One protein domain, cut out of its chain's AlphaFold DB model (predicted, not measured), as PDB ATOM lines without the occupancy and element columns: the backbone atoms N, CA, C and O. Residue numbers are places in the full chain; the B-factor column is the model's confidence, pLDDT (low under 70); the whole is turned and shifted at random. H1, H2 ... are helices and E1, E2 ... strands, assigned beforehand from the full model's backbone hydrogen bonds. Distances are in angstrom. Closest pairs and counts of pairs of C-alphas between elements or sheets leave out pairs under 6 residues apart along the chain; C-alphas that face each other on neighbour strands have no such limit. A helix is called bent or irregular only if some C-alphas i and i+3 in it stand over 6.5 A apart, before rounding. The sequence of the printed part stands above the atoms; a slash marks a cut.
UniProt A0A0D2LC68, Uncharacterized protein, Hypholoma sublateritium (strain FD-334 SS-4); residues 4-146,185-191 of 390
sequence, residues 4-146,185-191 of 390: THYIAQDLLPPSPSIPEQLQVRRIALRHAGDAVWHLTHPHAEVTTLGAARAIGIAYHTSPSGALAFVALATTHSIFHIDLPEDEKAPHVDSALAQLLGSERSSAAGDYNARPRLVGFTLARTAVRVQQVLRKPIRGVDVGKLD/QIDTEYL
ATOM      1  N   THR A   4     130.586 184.080 190.120       91.94
ATOM      2  CA  THR A   4     131.712 184.433 189.252       91.94
ATOM      3  C   THR A   4     132.970 184.586 190.093       91.94
ATOM      4  O   THR A   4     132.971 185.306 191.089       91.94
ATOM      5  N   HIS A   5     134.040 183.936 189.657       92.88
ATOM      6  CA  HIS A   5     135.384 184.082 190.198       92.88
ATOM      7  C   HIS A   5     136.351 184.457 189.075       92.88
ATOM      8  O   HIS A   5     136.040 184.276 187.899       92.88
ATOM      9  N   TYR A   6     137.526 184.958 189.439       92.44
ATOM     10  CA  TYR A   6     138.597 185.264 188.499       92.44
ATOM     11  C   TYR A   6     139.836 184.464 188.882       92.44
ATOM     12  O   TYR A   6     140.161 184.352 190.065       92.44
ATOM     13  N   ILE A   7     140.505 183.890 187.885       91.50
ATOM     14  CA  ILE A   7     141.780 183.190 188.053       91.50
ATOM     15  C   ILE A   7     142.827 183.921 187.217       91.50
ATOM     16  O   ILE A   7     142.568 184.246 186.058       91.50
ATOM     17  N   ALA A   8     143.995 184.181 187.803       90.44
ATOM     18  CA  ALA A   8     145.126 184.734 187.069       90.44
ATOM     19  C   ALA A   8     145.607 183.730 186.011       90.44
ATOM     20  O   ALA A   8     145.776 182.544 186.290       90.44
ATOM     21  N   GLN A   9     145.807 184.215 184.794       87.12
ATOM     22  CA  GLN A   9     146.303 183.449 183.668       87.12
ATOM     23  C   GLN A   9     147.826 183.622 183.617       87.12
ATOM     24  O   GLN A   9     148.331 184.651 183.192       87.12
ATOM     25  N   ASP A  10     148.561 182.620 184.093       83.44
ATOM     26  CA  ASP A  10     150.030 182.632 184.183       83.44
ATOM     27  C   ASP A  10     150.696 181.561 183.294       83.44
ATOM     28  O   ASP A  10     151.918 181.420 183.270       83.44
ATOM     29  N   LEU A  11     149.888 180.800 182.545       73.12
ATOM     30  CA  LEU A  11     150.336 179.657 181.738       73.12
ATOM     31  C   LEU A  11     150.820 180.029 180.331       73.12
ATOM     32  O   LEU A  11     151.638 179.328 179.741       73.12
ATOM     33  N   LEU A  12     150.263 181.094 179.772       74.88
ATOM     34  CA  LEU A  12     150.513 181.603 178.423       74.88
ATOM     35  C   LEU A  12     151.112 182.998 178.562       74.88
ATOM     36  O   LEU A  12     150.740 183.714 179.490       74.88
ATOM     37  N   PRO A  13     152.022 183.391 177.662       78.06
ATOM     38  CA  PRO A  13     152.550 184.744 177.665       78.06
ATOM     39  C   PRO A  13     151.415 185.763 177.462       78.06
ATOM     40  O   PRO A  13     150.490 185.485 176.689       78.06
ATOM     41  N   PRO A  14     151.495 186.937 178.112       80.38
ATOM     42  CA  PRO A  14     150.498 187.986 177.944       80.38
ATOM     43  C   PRO A  14     150.404 188.389 176.468       80.38
ATOM     44  O   PRO A  14     151.415 188.612 175.797       80.38
ATOM     45  N   SER A  15     149.177 188.456 175.955       81.62
ATOM     46  CA  SER A  15     148.854 188.813 174.572       81.62
ATOM     47  C   SER A  15     147.573 189.647 174.570       81.62
ATOM     48  O   SER A  15     146.679 189.341 175.351       81.62
ATOM     49  N   PRO A  16     147.398 190.628 173.666       80.06
ATOM     50  CA  PRO A  16     146.136 191.367 173.546       80.06
ATOM     51  C   PRO A  16     144.900 190.470 173.350       80.06
ATOM     52  O   PRO A  16     143.786 190.871 173.663       80.06
ATOM     53  N   SER A  17     145.097 189.254 172.829       77.94
ATOM     54  CA  SER A  17     144.053 188.248 172.594       77.94
ATOM     55  C   SER A  17     143.852 187.243 173.737       77.94
ATOM     56  O   SER A  17     143.005 186.356 173.620       77.94
ATOM     57  N   ILE A  18     144.648 187.323 174.808       80.62
ATOM     58  CA  ILE A  18     144.599 186.404 175.950       80.62
ATOM     59  C   ILE A  18     144.502 187.251 177.223       80.62
ATOM     60  O   ILE A  18     145.459 187.945 177.562       80.62
ATOM     61  N   PRO A  19     143.369 187.218 177.939       86.56
ATOM     62  CA  PRO A  19     143.208 188.025 179.137       86.56
ATOM     63  C   PRO A  19     144.113 187.522 180.269       86.56
ATOM     64  O   PRO A  19     144.205 186.320 180.513       86.56
ATOM     65  N   GLU A  20     144.705 188.453 181.022       90.69
ATOM     66  CA  GLU A  20     145.500 188.151 182.227       90.69
ATOM     67  C   GLU A  20     144.655 187.542 183.358       90.69
ATOM     68  O   GLU A  20     145.178 186.903 184.271       90.69
ATOM     69  N   GLN A  21     143.335 187.739 183.315       92.62
ATOM     70  CA  GLN A  21     142.385 187.161 184.257       92.62
ATOM     71  C   GLN A  21     141.272 186.435 183.509       92.62
ATOM     72  O   GLN A  21     140.548 187.023 182.706       92.62
ATOM     73  N   LEU A  22     141.098 185.155 183.820       90.00
ATOM     74  CA  LEU A  22     140.043 184.323 183.259       90.00
ATOM     75  C   LEU A  22     138.822 184.348 184.170       90.00
ATOM     76  O   LEU A  22     138.908 184.039 185.361       90.00
ATOM     77  N   GLN A  23     137.669 184.681 183.589       92.19
ATOM     78  CA  GLN A  23     136.394 184.607 184.290       92.19
ATOM     79  C   GLN A  23     135.960 183.142 184.417       92.19
ATOM     80  O   GLN A  23     135.762 182.452 183.416       92.19
ATOM     81  N   VAL A  24     135.751 182.686 185.650       95.25
ATOM     82  CA  VAL A  24     135.226 181.360 185.982       95.25
ATOM     83  C   VAL A  24     133.799 181.501 186.490       95.25
ATOM     84  O   VAL A  24     133.557 182.094 187.542       95.25
ATOM     85  N   ARG A  25     132.839 180.944 185.754       96.56
ATOM     86  CA  ARG A  25     131.423 180.926 186.131       96.56
ATOM     87  C   ARG A  25     131.039 179.535 186.598       96.56
ATOM     88  O   ARG A  25     131.164 178.575 185.841       96.56
ATOM     89  N   ARG A  26     130.550 179.423 187.829       96.88
ATOM     90  CA  ARG A  26     130.032 178.162 188.366       96.88
ATOM     91  C   ARG A  26     128.524 178.077 188.149       96.88
ATOM     92  O   ARG A  26     127.797 178.988 188.550       96.88
ATOM     93  N   ILE A  27     128.072 177.005 187.506       97.12
ATOM     94  CA  ILE A  27     126.673 176.775 187.140       97.12
ATOM     95  C   ILE A  27     126.259 175.327 187.417       97.12
ATOM     96  O   ILE A  27     127.076 174.414 187.391       97.12
ATOM     97  N   ALA A  28     124.965 175.111 187.648       96.31
ATOM     98  CA  ALA A  28     124.403 173.766 187.734       96.31
ATOM     99  C   ALA A  28     124.214 173.158 186.335       96.31
ATOM    100  O   ALA A  28     123.940 173.889 185.382       96.31
ATOM    101  N   LEU A  29     124.253 171.827 186.232       96.62
ATOM    102  CA  LEU A  29     124.093 171.092 184.969       96.62
ATOM    103  C   LEU A  29     122.855 171.481 184.142       96.62
ATOM    104  O   LEU A  29     122.950 171.578 182.926       96.62
ATOM    105  N   ARG A  30     121.719 171.798 184.777       95.25
ATOM    106  CA  ARG A  30     120.500 172.257 184.072       95.25
ATOM    107  C   ARG A  30     120.665 173.569 183.284       95.25
ATOM    108  O   ARG A  30     119.796 173.900 182.491       95.25
ATOM    109  N   HIS A  31     121.734 174.325 183.544       96.38
ATOM    110  CA  HIS A  31     122.082 175.574 182.857       96.38
ATOM    111  C   HIS A  31     123.274 175.393 181.902       96.38
ATOM    112  O   HIS A  31     123.841 176.375 181.425       96.38
ATOM    113  N   ALA A  32     123.708 174.154 181.641       96.25
ATOM    114  CA  ALA A  32     124.866 173.902 180.791       96.25
ATOM    115  C   ALA A  32     124.659 174.389 179.349       96.25
ATOM    116  O   ALA A  32     125.606 174.889 178.747       96.25
ATOM    117  N   GLY A  33     123.433 174.336 178.827       95.19
ATOM    118  CA  GLY A  33     123.092 174.894 177.520       95.19
ATOM    119  C   GLY A  33     123.399 176.387 177.394       95.19
ATOM    120  O   GLY A  33     123.934 176.806 176.369       95.19
ATOM    121  N   ASP A  34     123.181 177.172 178.455       94.50
ATOM    122  CA  ASP A  34     123.523 178.602 178.479       94.50
ATOM    123  C   ASP A  34     125.045 178.801 178.389       94.50
ATOM    124  O   ASP A  34     125.533 179.671 177.664       94.50
ATOM    125  N   ALA A  35     125.821 177.959 179.083       94.38
ATOM    126  CA  ALA A  35     127.280 177.969 178.975       94.38
ATOM    127  C   ALA A  35     127.750 177.609 177.565       94.38
ATOM    128  O   ALA A  35     128.621 178.284 177.019       94.38
ATOM    129  N   VAL A  36     127.160 176.579 176.955       94.50
ATOM    130  CA  VAL A  36     127.474 176.191 175.575       94.50
ATOM    131  C   VAL A  36     127.153 177.329 174.621       94.50
ATOM    132  O   VAL A  36     127.988 177.660 173.781       94.50
ATOM    133  N   TRP A  37     125.997 177.975 174.772       92.50
ATOM    134  CA  TRP A  37     125.629 179.133 173.967       92.50
ATOM    135  C   TRP A  37     126.675 180.247 174.085       92.50
ATOM    136  O   TRP A  37     127.195 180.692 173.065       92.50
ATOM    137  N   HIS A  38     127.087 180.610 175.305       90.44
ATOM    138  CA  HIS A  38     128.125 181.624 175.532       90.44
ATOM    139  C   HIS A  38     129.485 181.258 174.926       90.44
ATOM    140  O   HIS A  38     130.158 182.114 174.354       90.44
ATOM    141  N   LEU A  39     129.903 179.996 175.045       89.50
ATOM    142  CA  LEU A  39     131.183 179.524 174.505       89.50
ATOM    143  C   LEU A  39     131.174 179.458 172.973       89.50
ATOM    144  O   LEU A  39     132.211 179.623 172.332       89.50
ATOM    145  N   THR A  40     130.004 179.214 172.384       88.12
ATOM    146  CA  THR A  40     129.831 179.067 170.935       88.12
ATOM    147  C   THR A  40     129.431 180.359 170.237       88.12
ATOM    148  O   THR A  40     129.610 180.431 169.027       88.12
ATOM    149  N   HIS A  41     128.971 181.378 170.967       85.12
ATOM    150  CA  HIS A  41     128.580 182.701 170.469       85.12
ATOM    151  C   HIS A  41     129.298 183.797 171.280       85.12
ATOM    152  O   HIS A  41     128.663 184.496 172.072       85.12
ATOM    153  N   PRO A  42     130.629 183.950 171.134       67.62
ATOM    154  CA  PRO A  42     131.348 185.012 171.814       67.62
ATOM    155  C   PRO A  42     130.787 186.368 171.385       67.62
ATOM    156  O   PRO A  42     130.320 186.536 170.254       67.62
ATOM    157  N   HIS A  43     130.848 187.329 172.307       64.94
ATOM    158  CA  HIS A  43     130.481 188.717 172.051       64.94
ATOM    159  C   HIS A  43     131.155 189.211 170.759       64.94
ATOM    160  O   HIS A  43     132.296 188.847 170.474       64.94
ATOM    161  N   ALA A  44     130.418 190.001 169.972       52.75
ATOM    162  CA  ALA A  44     130.653 190.344 168.563       52.75
ATOM    163  C   ALA A  44     132.017 190.988 168.205       52.75
ATOM    164  O   ALA A  44     132.232 191.347 167.051       52.75
ATOM    165  N   GLU A  45     132.941 191.117 169.154       51.38
ATOM    166  CA  GLU A  45     134.212 191.834 169.022       51.38
ATOM    167  C   GLU A  45     135.393 190.954 168.568       51.38
ATOM    168  O   GLU A  45     136.428 191.485 168.180       51.38
ATOM    169  N   VAL A  46     135.253 189.620 168.524       54.25
ATOM    170  CA  VAL A  46     136.307 188.706 168.023       54.25
ATOM    171  C   VAL A  46     135.765 187.845 166.875       54.25
ATOM    172  O   VAL A  46     135.585 186.632 166.983       54.25
ATOM    173  N   THR A  47     135.437 188.499 165.760       47.81
ATOM    174  CA  THR A  47     134.897 187.897 164.523       47.81
ATOM    175  C   THR A  47     135.948 187.725 163.422       47.81
ATOM    176  O   THR A  47     135.619 187.708 162.237       47.81
ATOM    177  N   THR A  48     137.226 187.548 163.761       50.06
ATOM    178  CA  THR A  48     138.226 187.216 162.738       50.06
ATOM    179  C   THR A  48     138.109 185.747 162.319       50.06
ATOM    180  O   THR A  48     138.628 184.856 162.983       50.06
ATOM    181  N   LEU A  49     137.395 185.563 161.201       45.25
ATOM    182  CA  LEU A  49     137.378 184.459 160.233       45.25
ATOM    183  C   LEU A  49     137.227 183.021 160.757       45.25
ATOM    184  O   LEU A  49     138.196 182.410 161.183       45.25
ATOM    185  N   GLY A  50     136.036 182.446 160.537       50.84
ATOM    186  CA  GLY A  50     135.822 181.123 159.911       50.84
ATOM    187  C   GLY A  50     136.493 179.865 160.480       50.84
ATOM    188  O   GLY A  50     136.357 178.806 159.878       50.84
ATOM    189  N   ALA A  51     137.224 179.945 161.587       54.88
ATOM    190  CA  ALA A  51     137.949 178.825 162.164       54.88
ATOM    191  C   ALA A  51     137.057 178.049 163.140       54.88
ATOM    192  O   ALA A  51     136.389 178.642 163.995       54.88
ATOM    193  N   ALA A  52     137.092 176.717 163.038       59.88
ATOM    194  CA  ALA A  52     136.437 175.818 163.979       59.88
ATOM    195  C   ALA A  52     136.785 176.206 165.424       59.88
ATOM    196  O   ALA A  52     137.957 176.299 165.802       59.88
ATOM    197  N   ARG A  53     135.756 176.443 166.242       79.19
ATOM    198  CA  ARG A  53     135.925 176.900 167.626       79.19
ATOM    199  C   ARG A  53     136.348 175.742 168.520       79.19
ATOM    200  O   ARG A  53     135.551 174.858 168.816       79.19
ATOM    201  N   ALA A  54     137.594 175.749 168.970       87.75
ATOM    202  CA  ALA A  54     138.056 174.805 169.977       87.75
ATOM    203  C   ALA A  54     137.462 175.167 171.349       87.75
ATOM    204  O   ALA A  54     137.637 176.287 171.830       87.75
ATOM    205  N   ILE A  55     136.773 174.216 171.978       93.75
ATOM    206  CA  ILE A  55     136.267 174.325 173.348       93.75
ATOM    207  C   ILE A  55     137.042 173.334 174.209       93.75
ATOM    208  O   ILE A  55     136.937 172.120 174.036       93.75
ATOM    209  N   GLY A  56     137.840 173.862 175.130       95.06
ATOM    210  CA  GLY A  56     138.570 173.076 176.112       95.06
ATOM    211  C   GLY A  56     137.610 172.328 177.031       95.06
ATOM    212  O   GLY A  56     136.649 172.922 177.513       95.06
ATOM    213  N   ILE A  57     137.881 171.053 177.304       97.31
ATOM    214  CA  ILE A  57     137.171 170.261 178.312       97.31
ATOM    215  C   ILE A  57     138.147 169.676 179.330       97.31
ATOM    216  O   ILE A  57     139.183 169.104 178.987       97.31
ATOM    217  N   ALA A  58     137.785 169.796 180.601       96.88
ATOM    218  CA  ALA A  58     138.452 169.138 181.713       96.88
ATOM    219  C   ALA A  58     137.413 168.662 182.730       96.88
ATOM    220  O   ALA A  58     136.250 169.064 182.693       96.88
ATOM    221  N   TYR A  59     137.829 167.808 183.656       96.38
ATOM    222  CA  TYR A  59     136.969 167.351 184.737       96.38
ATOM    223  C   TYR A  59     137.702 167.355 186.067       96.38
ATOM    224  O   TYR A  59     138.935 167.354 186.124       96.38
ATOM    225  N   HIS A  60     136.926 167.316 187.143       94.19
ATOM    226  CA  HIS A  60     137.440 167.124 188.486       94.19
ATOM    227  C   HIS A  60     136.689 166.002 189.191       94.19
ATOM    228  O   HIS A  60     135.467 165.889 189.078       94.19
ATOM    229  N   THR A  61     137.426 165.180 189.932       91.94
ATOM    230  CA  THR A  61     136.870 164.134 190.783       91.94
ATOM    231  C   THR A  61     136.945 164.531 192.248       91.94
ATOM    232  O   THR A  61     137.948 165.077 192.707       91.94
ATOM    233  N   SER A  62     135.883 164.233 192.988       89.75
ATOM    234  CA  SER A  62     135.856 164.356 194.439       89.75
ATOM    235  C   SER A  62     136.796 163.321 195.089       89.75
ATOM    236  O   SER A  62     137.230 162.364 194.436       89.75
ATOM    237  N   PRO A  63     137.092 163.448 196.397       83.94
ATOM    238  CA  PRO A  63     137.860 162.439 197.129       83.94
ATOM    239  C   PRO A  63     137.246 161.031 197.095       83.94
ATOM    240  O   PRO A  63     137.985 160.055 197.189       83.94
ATOM    241  N   SER A  64     135.923 160.910 196.916       85.62
ATOM    242  CA  SER A  64     135.236 159.618 196.755       85.62
ATOM    243  C   SER A  64     135.388 159.014 195.353       85.62
ATOM    244  O   SER A  64     134.920 157.906 195.106       85.62
ATOM    245  N   GLY A  65     136.032 159.726 194.423       85.31
ATOM    246  CA  GLY A  65     136.166 159.325 193.024       85.31
ATOM    247  C   GLY A  65     134.936 159.632 192.170       85.31
ATOM    248  O   GLY A  65     134.940 159.303 190.982       85.31
ATOM    249  N   ALA A  66     133.904 160.273 192.724       90.56
ATOM    250  CA  ALA A  66     132.776 160.770 191.944       90.56
ATOM    251  C   ALA A  66     133.209 161.961 191.075       90.56
ATOM    252  O   ALA A  66     134.133 162.694 191.423       90.56
ATOM    253  N   LEU A  67     132.566 162.154 189.924       93.19
ATOM    254  CA  LEU A  67     132.823 163.312 189.069       93.19
ATOM    255  C   LEU A  67     132.116 164.528 189.676       93.19
ATOM    256  O   LEU A  67     130.892 164.581 189.664       93.19
ATOM    257  N   ALA A  68     132.870 165.481 190.218       94.69
ATOM    258  CA  ALA A  68     132.298 166.628 190.924       94.69
ATOM    259  C   ALA A  68     131.810 167.711 189.949       94.69
ATOM    260  O   ALA A  68     130.726 168.267 190.106       94.69
ATOM    261  N   PHE A  69     132.615 168.013 188.929       96.50
ATOM    262  CA  PHE A  69     132.257 168.983 187.899       96.50
ATOM    263  C   PHE A  69     132.987 168.718 186.582       96.50
ATOM    264  O   PHE A  69     134.039 168.067 186.539       96.50
ATOM    265  N   VAL A  70     132.437 169.288 185.512       97.56
ATOM    266  CA  VAL A  70     133.074 169.402 184.195       97.56
ATOM    267  C   VAL A  70     133.348 170.870 183.919       97.56
ATOM    268  O   VAL A  70     132.483 171.715 184.126       97.56
ATOM    269  N   ALA A  71     134.557 171.179 183.467       97.81
ATOM    270  CA  ALA A  71     134.932 172.513 183.039       97.81
ATOM    271  C   ALA A  71     134.920 172.586 181.511       97.81
ATOM    272  O   ALA A  71     135.565 171.766 180.855       97.81
ATOM    273  N   LEU A  72     134.218 173.578 180.963       97.12
ATOM    274  CA  LEU A  72     134.272 173.945 179.548       97.12
ATOM    275  C   LEU A  72     134.907 175.327 179.410       97.12
ATOM    276  O   LEU A  72     134.547 176.240 180.153       97.12
ATOM    277  N   ALA A  73     135.846 175.490 178.482       94.31
ATOM    278  CA  ALA A  73     136.650 176.702 178.400       94.31
ATOM    279  C   ALA A  73     136.920 177.171 176.967       94.31
ATOM    280  O   ALA A  73     137.102 176.374 176.048       94.31
ATOM    281  N   THR A  74     137.019 178.485 176.806       91.00
ATOM    282  CA  THR A  74     137.681 179.153 175.677       91.00
ATOM    283  C   THR A  74     138.907 179.901 176.203       91.00
ATOM    284  O   THR A  74     139.237 179.817 177.386       91.00
ATOM    285  N   THR A  75     139.576 180.681 175.354       85.31
ATOM    286  CA  THR A  75     140.658 181.577 175.786       85.31
ATOM    287  C   THR A  75     140.196 182.710 176.708       85.31
ATOM    288  O   THR A  75     141.043 183.351 177.312       85.31
ATOM    289  N   HIS A  76     138.886 182.962 176.836       86.50
ATOM    290  CA  HIS A  76     138.357 184.124 177.567       86.50
ATOM    291  C   HIS A  76     137.498 183.759 178.781       86.50
ATOM    292  O   HIS A  76     137.379 184.541 179.722       86.50
ATOM    293  N   SER A  77     136.866 182.588 178.763       90.19
ATOM    294  CA  SER A  77     135.873 182.217 179.769       90.19
ATOM    295  C   SER A  77     135.942 180.740 180.104       90.19
ATOM    296  O   SER A  77     136.119 179.908 179.212       90.19
ATOM    297  N   ILE A  78     135.709 180.424 181.375       95.06
ATOM    298  CA  ILE A  78     135.612 179.065 181.895       95.06
ATOM    299  C   ILE A  78     134.246 178.902 182.565       95.06
ATOM    300  O   ILE A  78     133.843 179.720 183.394       95.06
ATOM    301  N   PHE A  79     133.549 177.818 182.247       97.00
ATOM    302  CA  PHE A  79     132.325 177.404 182.922       97.00
ATOM    303  C   PHE A  79     132.583 176.124 183.707       97.00
ATOM    304  O   PHE A  79     132.933 175.101 183.125       97.00
ATOM    305  N   HIS A  80     132.399 176.180 185.024       96.88
ATOM    306  CA  HIS A  80     132.372 175.013 185.901       96.88
ATOM    307  C   HIS A  80     130.930 174.530 186.027       96.88
ATOM    308  O   HIS A  80     130.096 175.215 186.617       96.88
ATOM    309  N   ILE A  81     130.651 173.363 185.459       97.62
ATOM    310  CA  ILE A  81     129.337 172.730 185.459       97.62
ATOM    311  C   ILE A  81     129.316 171.694 186.580       97.62
ATOM    312  O   ILE A  81     129.908 170.621 186.444       97.62
ATOM    313  N   ASP A  82     128.654 172.034 187.683       97.06
ATOM    314  CA  ASP A  82     128.471 171.134 188.820       97.06
ATOM    315  C   ASP A  82     127.601 169.944 188.418       97.06
ATOM    316  O   ASP A  82     126.522 170.111 187.830       97.06
ATOM    317  N   LEU A  83     128.070 168.748 188.762       95.94
ATOM    318  CA  LEU A  83     127.360 167.506 188.510       95.94
ATOM    319  C   LEU A  83     126.672 167.018 189.791       95.94
ATOM    320  O   LEU A  83     127.255 167.111 190.871       95.94
ATOM    321  N   PRO A  84     125.442 166.494 189.691       92.56
ATOM    322  CA  PRO A  84     124.770 165.887 190.834       92.56
ATOM    323  C   PRO A  84     125.486 164.593 191.249       92.56
ATOM    324  O   PRO A  84     125.758 163.740 190.405       92.56
ATOM    325  N   GLU A  85     125.763 164.429 192.545       86.75
ATOM    326  CA  GLU A  85     126.422 163.220 193.070       86.75
ATOM    327  C   GLU A  85     125.498 161.986 193.024       86.75
ATOM    328  O   GLU A  85     125.960 160.881 192.739       86.75
ATOM    329  N   ASP A  86     124.189 162.184 193.227       84.25
ATOM    330  CA  ASP A  86     123.220 161.095 193.445       84.25
ATOM    331  C   ASP A  86     122.329 160.768 192.234       84.25
ATOM    332  O   ASP A  86     121.575 159.787 192.240       84.25
ATOM    333  N   GLU A  87     122.387 161.560 191.161       76.06
ATOM    334  CA  GLU A  87     121.551 161.304 189.989       76.06
ATOM    335  C   GLU A  87     122.188 160.249 189.090       76.06
ATOM    336  O   GLU A  87     123.179 160.477 188.398       76.06
ATOM    337  N   LYS A  88     121.551 159.076 189.027       78.06
ATOM    338  CA  LYS A  88     121.995 157.984 188.150       78.06
ATOM    339  C   LYS A  88     122.063 158.406 186.677       78.06
ATOM    340  O   LYS A  88     122.852 157.821 185.935       78.06
ATOM    341  N   ALA A  89     121.220 159.343 186.242       84.62
ATOM    342  CA  ALA A  89     121.123 159.805 184.860       84.62
ATOM    343  C   ALA A  89     120.646 161.265 184.819       84.62
ATOM    344  O   ALA A  89     119.447 161.499 184.648       84.62
ATOM    345  N   PRO A  90     121.545 162.239 184.997       91.38
ATOM    346  CA  PRO A  90     121.132 163.624 184.989       91.38
ATOM    347  C   PRO A  90     120.606 164.044 183.617       91.38
ATOM    348  O   PRO A  90     121.065 163.567 182.572       91.38
ATOM    349  N   HIS A  91     119.640 164.961 183.614       94.38
ATOM    350  CA  HIS A  91     119.168 165.572 182.379       94.38
ATOM    351  C   HIS A  91     120.277 166.448 181.782       94.38
ATOM    352  O   HIS A  91     120.770 167.371 182.428       94.38
ATOM    353  N   VAL A  92     120.654 166.151 180.540       95.06
ATOM    354  CA  VAL A  92     121.612 166.930 179.753       95.06
ATOM    355  C   VAL A  92     120.840 167.599 178.632       95.06
ATOM    356  O   VAL A  92     120.214 166.899 177.829       95.06
ATOM    357  N   ASP A  93     120.881 168.929 178.590       95.00
ATOM    358  CA  ASP A  93     120.200 169.705 177.561       95.00
ATOM    359  C   ASP A  93     120.764 169.415 176.159       95.00
ATOM    360  O   ASP A  93     121.862 168.872 175.988       95.00
ATOM    361  N   SER A  94     119.984 169.754 175.132       94.56
ATOM    362  CA  SER A  94     120.331 169.455 173.743       94.56
ATOM    363  C   SER A  94     121.596 170.173 173.278       94.56
ATOM    364  O   SER A  94     122.353 169.575 172.517       94.56
ATOM    365  N   ALA A  95     121.868 171.395 173.743       94.56
ATOM    366  CA  ALA A  95     123.051 172.148 173.335       94.56
ATOM    367  C   ALA A  95     124.329 171.513 173.901       94.56
ATOM    368  O   ALA A  95     125.285 171.281 173.155       94.56
ATOM    369  N   LEU A  96     124.335 171.134 175.185       95.81
ATOM    370  CA  LEU A  96     125.444 170.381 175.775       95.81
ATOM    371  C   LEU A  96     125.594 169.000 175.132       95.81
ATOM    372  O   LEU A  96     126.710 168.605 174.802       95.81
ATOM    373  N   ALA A  97     124.498 168.279 174.893       95.31
ATOM    374  CA  ALA A  97     124.560 166.982 174.222       95.31
ATOM    375  C   ALA A  97     125.130 167.087 172.793       95.31
ATOM    376  O   ALA A  97     125.933 166.242 172.401       95.31
ATOM    377  N   GLN A  98     124.758 168.126 172.038       92.94
ATOM    378  CA  GLN A  98     125.287 168.394 170.696       92.94
ATOM    379  C   GLN A  98     126.771 168.762 170.727       92.94
ATOM    380  O   GLN A  98     127.525 168.274 169.888       92.94
ATOM    381  N   LEU A  99     127.204 169.575 171.697       94.12
ATOM    382  CA  LEU A  99     128.619 169.899 171.866       94.12
ATOM    383  C   LEU A  99     129.443 168.648 172.206       94.12
ATOM    384  O   LEU A  99     130.495 168.435 171.610       94.12
ATOM    385  N   LEU A 100     128.961 167.821 173.142       95.56
ATOM    386  CA  LEU A 100     129.627 166.582 173.556       95.56
ATOM    387  C   LEU A 100     129.714 165.573 172.414       95.56
ATOM    388  O   LEU A 100     130.779 165.017 172.170       95.56
ATOM    389  N   GLY A 101     128.607 165.342 171.712       91.56
ATOM    390  CA  GLY A 101     128.521 164.302 170.696       91.56
ATOM    391  C   GLY A 101     128.987 164.717 169.305       91.56
ATOM    392  O   GLY A 101     129.044 163.826 168.458       91.56
ATOM    393  N   SER A 102     129.248 166.020 169.079       76.00
ATOM    394  CA  SER A 102     129.478 166.705 167.792       76.00
ATOM    395  C   SER A 102     129.265 165.776 166.593       76.00
ATOM    396  O   SER A 102     130.138 164.962 166.274       76.00
ATOM    397  N   GLU A 103     128.060 165.811 166.012       65.06
ATOM    398  CA  GLU A 103     127.605 164.827 165.021       65.06
ATOM    399  C   GLU A 103     128.661 164.556 163.941       65.06
ATOM    400  O   GLU A 103     129.370 165.471 163.515       65.06
ATOM    401  N   ARG A 104     128.720 163.305 163.458       63.31
ATOM    402  CA  ARG A 104     129.420 162.953 162.219       63.31
ATOM    403  C   ARG A 104     128.699 163.694 161.102       63.31
ATOM    404  O   ARG A 104     127.757 163.157 160.530       63.31
ATOM    405  N   SER A 105     129.053 164.952 160.860       51.06
ATOM    406  CA  SER A 105     128.503 165.683 159.730       51.06
ATOM    407  C   SER A 105     128.958 164.940 158.481       51.06
ATOM    408  O   SER A 105     130.124 164.984 158.106       51.06
ATOM    409  N   SER A 106     128.036 164.192 157.884       47.16
ATOM    410  CA  SER A 106     128.240 163.444 156.646       47.16
ATOM    411  C   SER A 106     128.330 164.364 155.426       47.16
ATOM    412  O   SER A 106     128.660 163.909 154.335       47.16
ATOM    413  N   ALA A 107     128.045 165.660 155.591       54.47
ATOM    414  CA  ALA A 107     128.211 166.658 154.551       54.47
ATOM    415  C   ALA A 107     129.640 167.210 154.604       54.47
ATOM    416  O   ALA A 107     129.981 168.008 155.478       54.47
ATOM    417  N   ALA A 108     130.463 166.788 153.643       52.47
ATOM    418  CA  ALA A 108     131.890 167.089 153.513       52.47
ATOM    419  C   ALA A 108     132.252 168.584 153.304       52.47
ATOM    420  O   ALA A 108     133.358 168.888 152.870       52.47
ATOM    421  N   GLY A 109     131.347 169.523 153.596       57.44
ATOM    422  CA  GLY A 109     131.503 170.947 153.284       57.44
ATOM    423  C   GLY A 109     131.555 171.902 154.478       57.44
ATOM    424  O   GLY A 109     131.957 173.042 154.282       57.44
ATOM    425  N   ASP A 110     131.188 171.478 155.695       58.09
ATOM    426  CA  ASP A 110     131.052 172.401 156.843       58.09
ATOM    427  C   ASP A 110     131.848 171.972 158.089       58.09
ATOM    428  O   ASP A 110     131.409 172.053 159.238       58.09
ATOM    429  N   TYR A 111     133.066 171.475 157.864       56.62
ATOM    430  CA  TYR A 111     133.974 171.077 158.945       56.62
ATOM    431  C   TYR A 111     134.477 172.248 159.800       56.62
ATOM    432  O   TYR A 111     135.002 172.007 160.893       56.62
ATOM    433  N   ASN A 112     134.318 173.483 159.310       59.31
ATOM    434  CA  ASN A 112     134.871 174.696 159.903       59.31
ATOM    435  C   ASN A 112     133.877 175.475 160.779       59.31
ATOM    436  O   ASN A 112     134.326 176.247 161.621       59.31
ATOM    437  N   ALA A 113     132.559 175.276 160.653       66.81
ATOM    438  CA  ALA A 113     131.604 176.067 161.440       66.81
ATOM    439  C   ALA A 113     131.314 175.504 162.838       66.81
ATOM    440  O   ALA A 113     130.897 176.253 163.725       66.81
ATOM    441  N   ARG A 114     131.513 174.199 163.072       78.81
ATOM    442  CA  ARG A 114     131.114 173.575 164.344       78.81
ATOM    443  C   ARG A 114     132.211 173.665 165.411       78.81
ATOM    444  O   ARG A 114     133.386 173.434 165.111       78.81
ATOM    445  N   PRO A 115     131.845 173.956 166.672       87.00
ATOM    446  CA  PRO A 115     132.784 173.882 167.776       87.00
ATOM    447  C   PRO A 115     133.268 172.440 167.963       87.00
ATOM    448  O   PRO A 115     132.498 171.490 167.813       87.00
ATOM    449  N   ARG A 116     134.544 172.274 168.309       88.06
ATOM    450  CA  ARG A 116     135.148 170.973 168.614       88.06
ATOM    451  C   ARG A 116     135.613 170.950 170.052       88.06
ATOM    452  O   ARG A 116     136.297 171.871 170.495       88.06
ATOM    453  N   LEU A 117     135.297 169.871 170.757       93.50
ATOM    454  CA  LEU A 117     135.892 169.636 172.060       93.50
ATOM    455  C   LEU A 117     137.366 169.293 171.902       93.50
ATOM    456  O   LEU A 117     137.741 168.472 171.066       93.50
ATOM    457  N   VAL A 118     138.193 169.922 172.723       93.12
ATOM    458  CA  VAL A 118     139.627 169.670 172.791       93.12
ATOM    459  C   VAL A 118     140.032 169.473 174.242       93.12
ATOM    460  O   VAL A 118     139.489 170.106 175.143       93.12
ATOM    461  N   GLY A 119     140.989 168.595 174.502       92.44
ATOM    462  CA  GLY A 119     141.465 168.390 175.866       92.44
ATOM    463  C   GLY A 119     142.772 167.626 175.909       92.44
ATOM    464  O   GLY A 119     143.121 166.919 174.967       92.44
ATOM    465  N   PHE A 120     143.498 167.769 177.011       89.81
ATOM    466  CA  PHE A 120     144.614 166.883 177.319       89.81
ATOM    467  C   PHE A 120     144.068 165.600 177.926       89.81
ATOM    468  O   PHE A 120     143.156 165.653 178.758       89.81
ATOM    469  N   THR A 121     144.626 164.449 177.545       90.31
ATOM    470  CA  THR A 121     144.138 163.138 178.012       90.31
ATOM    471  C   THR A 121     142.642 162.970 177.738       90.31
ATOM    472  O   THR A 121     141.891 162.427 178.553       90.31
ATOM    473  N   LEU A 122     142.188 163.479 176.587       94.06
ATOM    474  CA  LEU A 122     140.771 163.552 176.247       94.06
ATOM    475  C   LEU A 122     140.131 162.167 176.231       94.06
ATOM    476  O   LEU A 122     138.981 162.035 176.622       94.06
ATOM    477  N   ALA A 123     140.882 161.131 175.860       94.50
ATOM    478  CA  ALA A 123     140.446 159.740 175.937       94.50
ATOM    479  C   ALA A 123     139.897 159.384 177.337       94.50
ATOM    480  O   ALA A 123     138.785 158.872 177.482       94.50
ATOM    481  N   ARG A 124     140.640 159.745 178.390       95.12
ATOM    482  CA  ARG A 124     140.248 159.530 179.787       95.12
ATOM    483  C   ARG A 124     139.059 160.405 180.179       95.12
ATOM    484  O   ARG A 124     138.075 159.903 180.726       95.12
ATOM    485  N   THR A 125     139.131 161.695 179.851       96.44
ATOM    486  CA  THR A 125     138.059 162.674 180.092       96.44
ATOM    487  C   THR A 125     136.743 162.233 179.461       96.44
ATOM    488  O   THR A 125     135.711 162.248 180.124       96.44
ATOM    489  N   ALA A 126     136.775 161.764 178.217       96.94
ATOM    490  CA  ALA A 126     135.607 161.326 177.472       96.94
ATOM    491  C   ALA A 126     134.915 160.140 178.152       96.94
ATOM    492  O   ALA A 126     133.704 160.165 178.352       96.94
ATOM    493  N   VAL A 127     135.662 159.128 178.601       96.75
ATOM    494  CA  VAL A 127     135.056 157.987 179.310       96.75
ATOM    495  C   VAL A 127     134.419 158.423 180.632       96.75
ATOM    496  O   VAL A 127     133.315 157.979 180.955       96.75
ATOM    497  N   ARG A 128     135.076 159.312 181.387       95.69
ATOM    498  CA  ARG A 128     134.588 159.764 182.701       95.69
ATOM    499  C   ARG A 128     133.379 160.672 182.598       95.69
ATOM    500  O   ARG A 128     132.398 160.467 183.307       95.69
ATOM    501  N   VAL A 129     133.401 161.626 181.680       96.50
ATOM    502  CA  VAL A 129     132.257 162.510 181.459       96.50
ATOM    503  C   VAL A 129     131.087 161.722 180.854       96.50
ATOM    504  O   VAL A 129     129.954 161.888 181.303       96.50
ATOM    505  N   GLN A 130     131.336 160.772 179.939       96.00
ATOM    506  CA  GLN A 130     130.285 159.905 179.393       96.00
ATOM    507  C   GLN A 130     129.665 159.002 180.466       96.00
ATOM    508  O   GLN A 130     128.465 158.730 180.412       96.00
ATOM    509  N   GLN A 131     130.443 158.555 181.457       94.19
ATOM    510  CA  GLN A 131     129.940 157.753 182.575       94.19
ATOM    511  C   GLN A 131     128.807 158.445 183.325       94.19
ATOM    512  O   GLN A 131     127.823 157.783 183.651       94.19
ATOM    513  N   VAL A 132     128.945 159.749 183.569       94.44
ATOM    514  CA  VAL A 132     127.963 160.520 184.336       94.44
ATOM    515  C   VAL A 132     126.876 161.083 183.432       94.44
ATOM    516  O   VAL A 132     125.696 160.891 183.698       94.44
ATOM    517  N   LEU A 133     127.255 161.709 182.317       95.38
ATOM    518  CA  LEU A 133     126.305 162.391 181.435       95.38
ATOM    519  C   LEU A 133     125.551 161.444 180.495       95.38
ATOM    520  O   LEU A 133     124.536 161.829 179.919       95.38
ATOM    521  N   ARG A 134     126.038 160.209 180.311       95.06
ATOM    522  CA  ARG A 134     125.465 159.195 179.404       95.06
ATOM    523  C   ARG A 134     125.264 159.698 177.970       95.06
ATOM    524  O   ARG A 134     124.406 159.196 177.246       95.06
ATOM    525  N   LYS A 135     126.054 160.688 177.556       95.62
ATOM    526  CA  LYS A 135     126.089 161.218 176.193       95.62
ATOM    527  C   LYS A 135     127.395 160.816 175.520       95.62
ATOM    528  O   LYS A 135     128.425 160.874 176.189       95.62
ATOM    529  N   PRO A 136     127.367 160.422 174.238       95.94
ATOM    530  CA  PRO A 136     128.577 160.250 173.451       95.94
ATOM    531  C   PRO A 136     129.491 161.461 173.578       95.94
ATOM    532  O   PRO A 136     129.010 162.595 173.595       95.94
ATOM    533  N   ILE A 137     130.794 161.214 173.666       96.19
ATOM    534  CA  ILE A 137     131.795 162.270 173.687       96.19
ATOM    535  C   ILE A 137     132.719 162.094 172.506       96.19
ATOM    536  O   ILE A 137     133.316 161.027 172.326       96.19
ATOM    537  N   ARG A 138     132.834 163.172 171.736       94.50
ATOM    538  CA  ARG A 138     133.742 163.306 170.617       94.50
ATOM    539  C   ARG A 138     134.599 164.547 170.765       94.50
ATOM    540  O   ARG A 138     134.130 165.584 171.221       94.50
ATOM    541  N   GLY A 139     135.857 164.454 170.363       92.38
ATOM    542  CA  GLY A 139     136.748 165.608 170.359       92.38
ATOM    543  C   GLY A 139     138.179 165.239 170.010       92.38
ATOM    544  O   GLY A 139     138.455 164.103 169.645       92.38
ATOM    545  N   VAL A 140     139.091 166.199 170.125       90.56
ATOM    546  CA  VAL A 140     140.500 166.045 169.751       90.56
ATOM    547  C   VAL A 140     141.395 166.044 170.988       90.56
ATOM    548  O   VAL A 140     141.371 166.983 171.789       90.56
ATOM    549  N   ASP A 141     142.212 164.999 171.141       89.38
ATOM    550  CA  ASP A 141     143.227 164.959 172.200       89.38
ATOM    551  C   ASP A 141     144.449 165.798 171.806       89.38
ATOM    552  O   ASP A 141     145.299 165.374 171.020       89.38
ATOM    553  N   VAL A 142     144.557 167.001 172.369       87.19
ATOM    554  CA  VAL A 142     145.659 167.922 172.056       87.19
ATOM    555  C   VAL A 142     146.976 167.505 172.707       87.19
ATOM    556  O   VAL A 142     148.037 167.910 172.244       87.19
ATOM    557  N   GLY A 143     146.942 166.630 173.719       78.94
ATOM    558  CA  GLY A 143     148.151 166.094 174.350       78.94
ATOM    559  C   GLY A 143     148.969 165.178 173.438       78.94
ATOM    560  O   GLY A 143     150.079 164.793 173.793       78.94
ATOM    561  N   LYS A 144     148.419 164.817 172.275       71.25
ATOM    562  CA  LYS A 144     149.080 164.019 171.240       71.25
ATOM    563  C   LYS A 144     149.518 164.831 170.025       71.25
ATOM    564  O   LYS A 144     150.209 164.283 169.175       71.25
ATOM    565  N   LEU A 145     149.149 166.112 169.955       66.56
ATOM    566  CA  LEU A 145     149.663 167.024 168.930       66.56
ATOM    567  C   LEU A 145     151.133 167.378 169.183       66.56
ATOM    568  O   LEU A 145     151.861 167.689 168.246       66.56
ATOM    569  N   ASP A 146     151.573 167.297 170.440       58.91
ATOM    570  CA  ASP A 146     152.975 167.429 170.819       58.91
ATOM    571  C   ASP A 146     153.677 166.064 170.697       58.91
ATOM    572  O   ASP A 146     153.819 165.304 171.659       58.91
ATOM    573  N   GLN A 185     140.823 162.040 166.820       86.94
ATOM    574  CA  GLN A 185     139.426 162.127 167.197       86.94
ATOM    575  C   GLN A 185     139.090 160.982 168.151       86.94
ATOM    576  O   GLN A 185     139.024 159.815 167.777       86.94
ATOM    577  N   ILE A 186     138.882 161.345 169.407       93.06
ATOM    578  CA  ILE A 186     138.289 160.481 170.417       93.06
ATOM    579  C   ILE A 186     136.800 160.383 170.099       93.06
ATOM    580  O   ILE A 186     136.163 161.412 169.889       93.06
ATOM    581  N   ASP A 187     136.250 159.173 170.076       94.62
ATOM    582  CA  ASP A 187     134.818 158.898 169.971       94.62
ATOM    583  C   ASP A 187     134.459 157.714 170.880       94.62
ATOM    584  O   ASP A 187     134.881 156.574 170.677       94.62
ATOM    585  N   THR A 188     133.657 157.981 171.912       96.75
ATOM    586  CA  THR A 188     133.201 156.931 172.837       96.75
ATOM    587  C   THR A 188     132.274 155.901 172.193       96.75
ATOM    588  O   THR A 188     132.069 154.840 172.777       96.75
ATOM    589  N   GLU A 189     131.707 156.184 171.016       95.06
ATOM    590  CA  GLU A 189     130.804 155.261 170.318       95.06
ATOM    591  C   GLU A 189     131.520 154.132 169.577       95.06
ATOM    592  O   GLU A 189     130.866 153.181 169.151       95.06
ATOM    593  N   TYR A 190     132.851 154.175 169.453       94.50
ATOM    594  CA  TYR A 190     133.601 153.014 168.965       94.50
ATOM    595  C   TYR A 190     133.509 151.808 169.906       94.50
ATOM    596  O   TYR A 190     133.785 150.682 169.493       94.50
ATOM    597  N   LEU A 191     133.101 152.027 171.159       95.00
ATOM    598  CA  LEU A 191     132.973 150.989 172.168       95.00
ATOM    599  C   LEU A 191     131.508 150.689 172.460       95.00
ATOM    600  O   LEU A 191     130.683 151.579 172.665       95.00
TER     601      LEU A 191
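Overview. This is residues 4 to 146 and 185 to 191 of the 390 residues of an uncharacterized protein of Hypholoma sublateritium (strain FD-334 SS-4) (UniProt A0A0D2LC68). One long, strongly twisted sheet of eight strands curls round helix H3, with H1 over E5 and E4 on the same face and H2 standing up from E6 and E7 beside H1. No named helix is on the sheet's other face, which makes two layers, H1 and H3 on one face of the sheet. The printed part has 150 residues, in the order E1 E2 H1 E3 E4 E5 H2 E6 H3 E7 E8; the sheet is mixed, ordered E1 E2 E5 E4 E3 E6 E7 E8, and the class is mixed, helices and strands. It is compact, with a radius of gyration of the C-alphas of 15.4 A and spans of 43 by 40 by 31 A.

Along the chain. Find C-alpha 4 at (131.712, 184.433, 189.252); there E1, residues 4 to 8, begins. E2, residues 21 to 28, runs 22.7 A, and H1, residues 29 to 40, 17.1 A; H1 is irregular, with C-alphas 30 and 33 7.5 A apart. Go on to E3, residues 54 to 61, 23.4 A from C-alpha 54 at (138.056, 174.805, 169.977), then E4, 67 to 73, 17.5 A, and E5, 77 to 82, 16.1 A. Next come H2, 94 to 101, E6, 116 to 119, H3, 122 to 133, 15.4 A, E7, 138 to 141, and E8, 185 to 187, ending at (134.818, 158.898, 169.971).

Arrangement. Begin at edge strand E1, antiparallel to E2 in a hairpin, with N 5 and O 24 at 2.8 A. E2 is parallel to E5, N 25 and O 78 at 2.8 A. E3 E4 E5 form a meander, each strand the antiparallel neighbour of the one before: look at N 72 and O 79, 2.9 A, and N 58 and O 71, 3.0 A. E6 is parallel to E3, N 55 and O 116 at 2.8 A, and to E7, N 140 and O 117 at 2.8 A; edge strand E8 is antiparallel to E7, N 186 and O 139 at 2.8 A. Right-handed crossovers join E2, H1, E3 and E5, H2, E6, split strand-helix-strand units with two strands between, and E6, H3, E7, a strand-helix-strand unit of parallel neighbours. H1 runs along the strands, at 16 degrees to E5 on the local plane, height over the sheet 8.5 A, closest C-alphas Leu 29 and Ile 81, 5.5 A. Residues 32 to 37 of H1 touch H2, closest C-alphas Gly 33 and Ala 95, 5.0 A, about perpendicular at 72 degrees, only just. H3 is on the sheet, its C-alpha of Leu 122 4.9 A from that of Asp 141. O i to N i+4 pairs are within hydrogen-bond range throughout H2, in 6 of 8 in H1 and 7 of 8 in H3.

Size, cuts and confidence. The C-alphas of Pro 63 and Gly 109, the two farthest apart, are 45.1 A apart. Residues 147 to 184 are not printed, and C-alphas 146 and 185 are 15.0 A apart across the cut. The links E1 to E2, H1 to E3, E5 to H2 and H2 to E6 are long. Look for pLDDT under 70 at residues 42 to 52, 103 to 113 and 145 to 146; the mean of the printed part is 85.6.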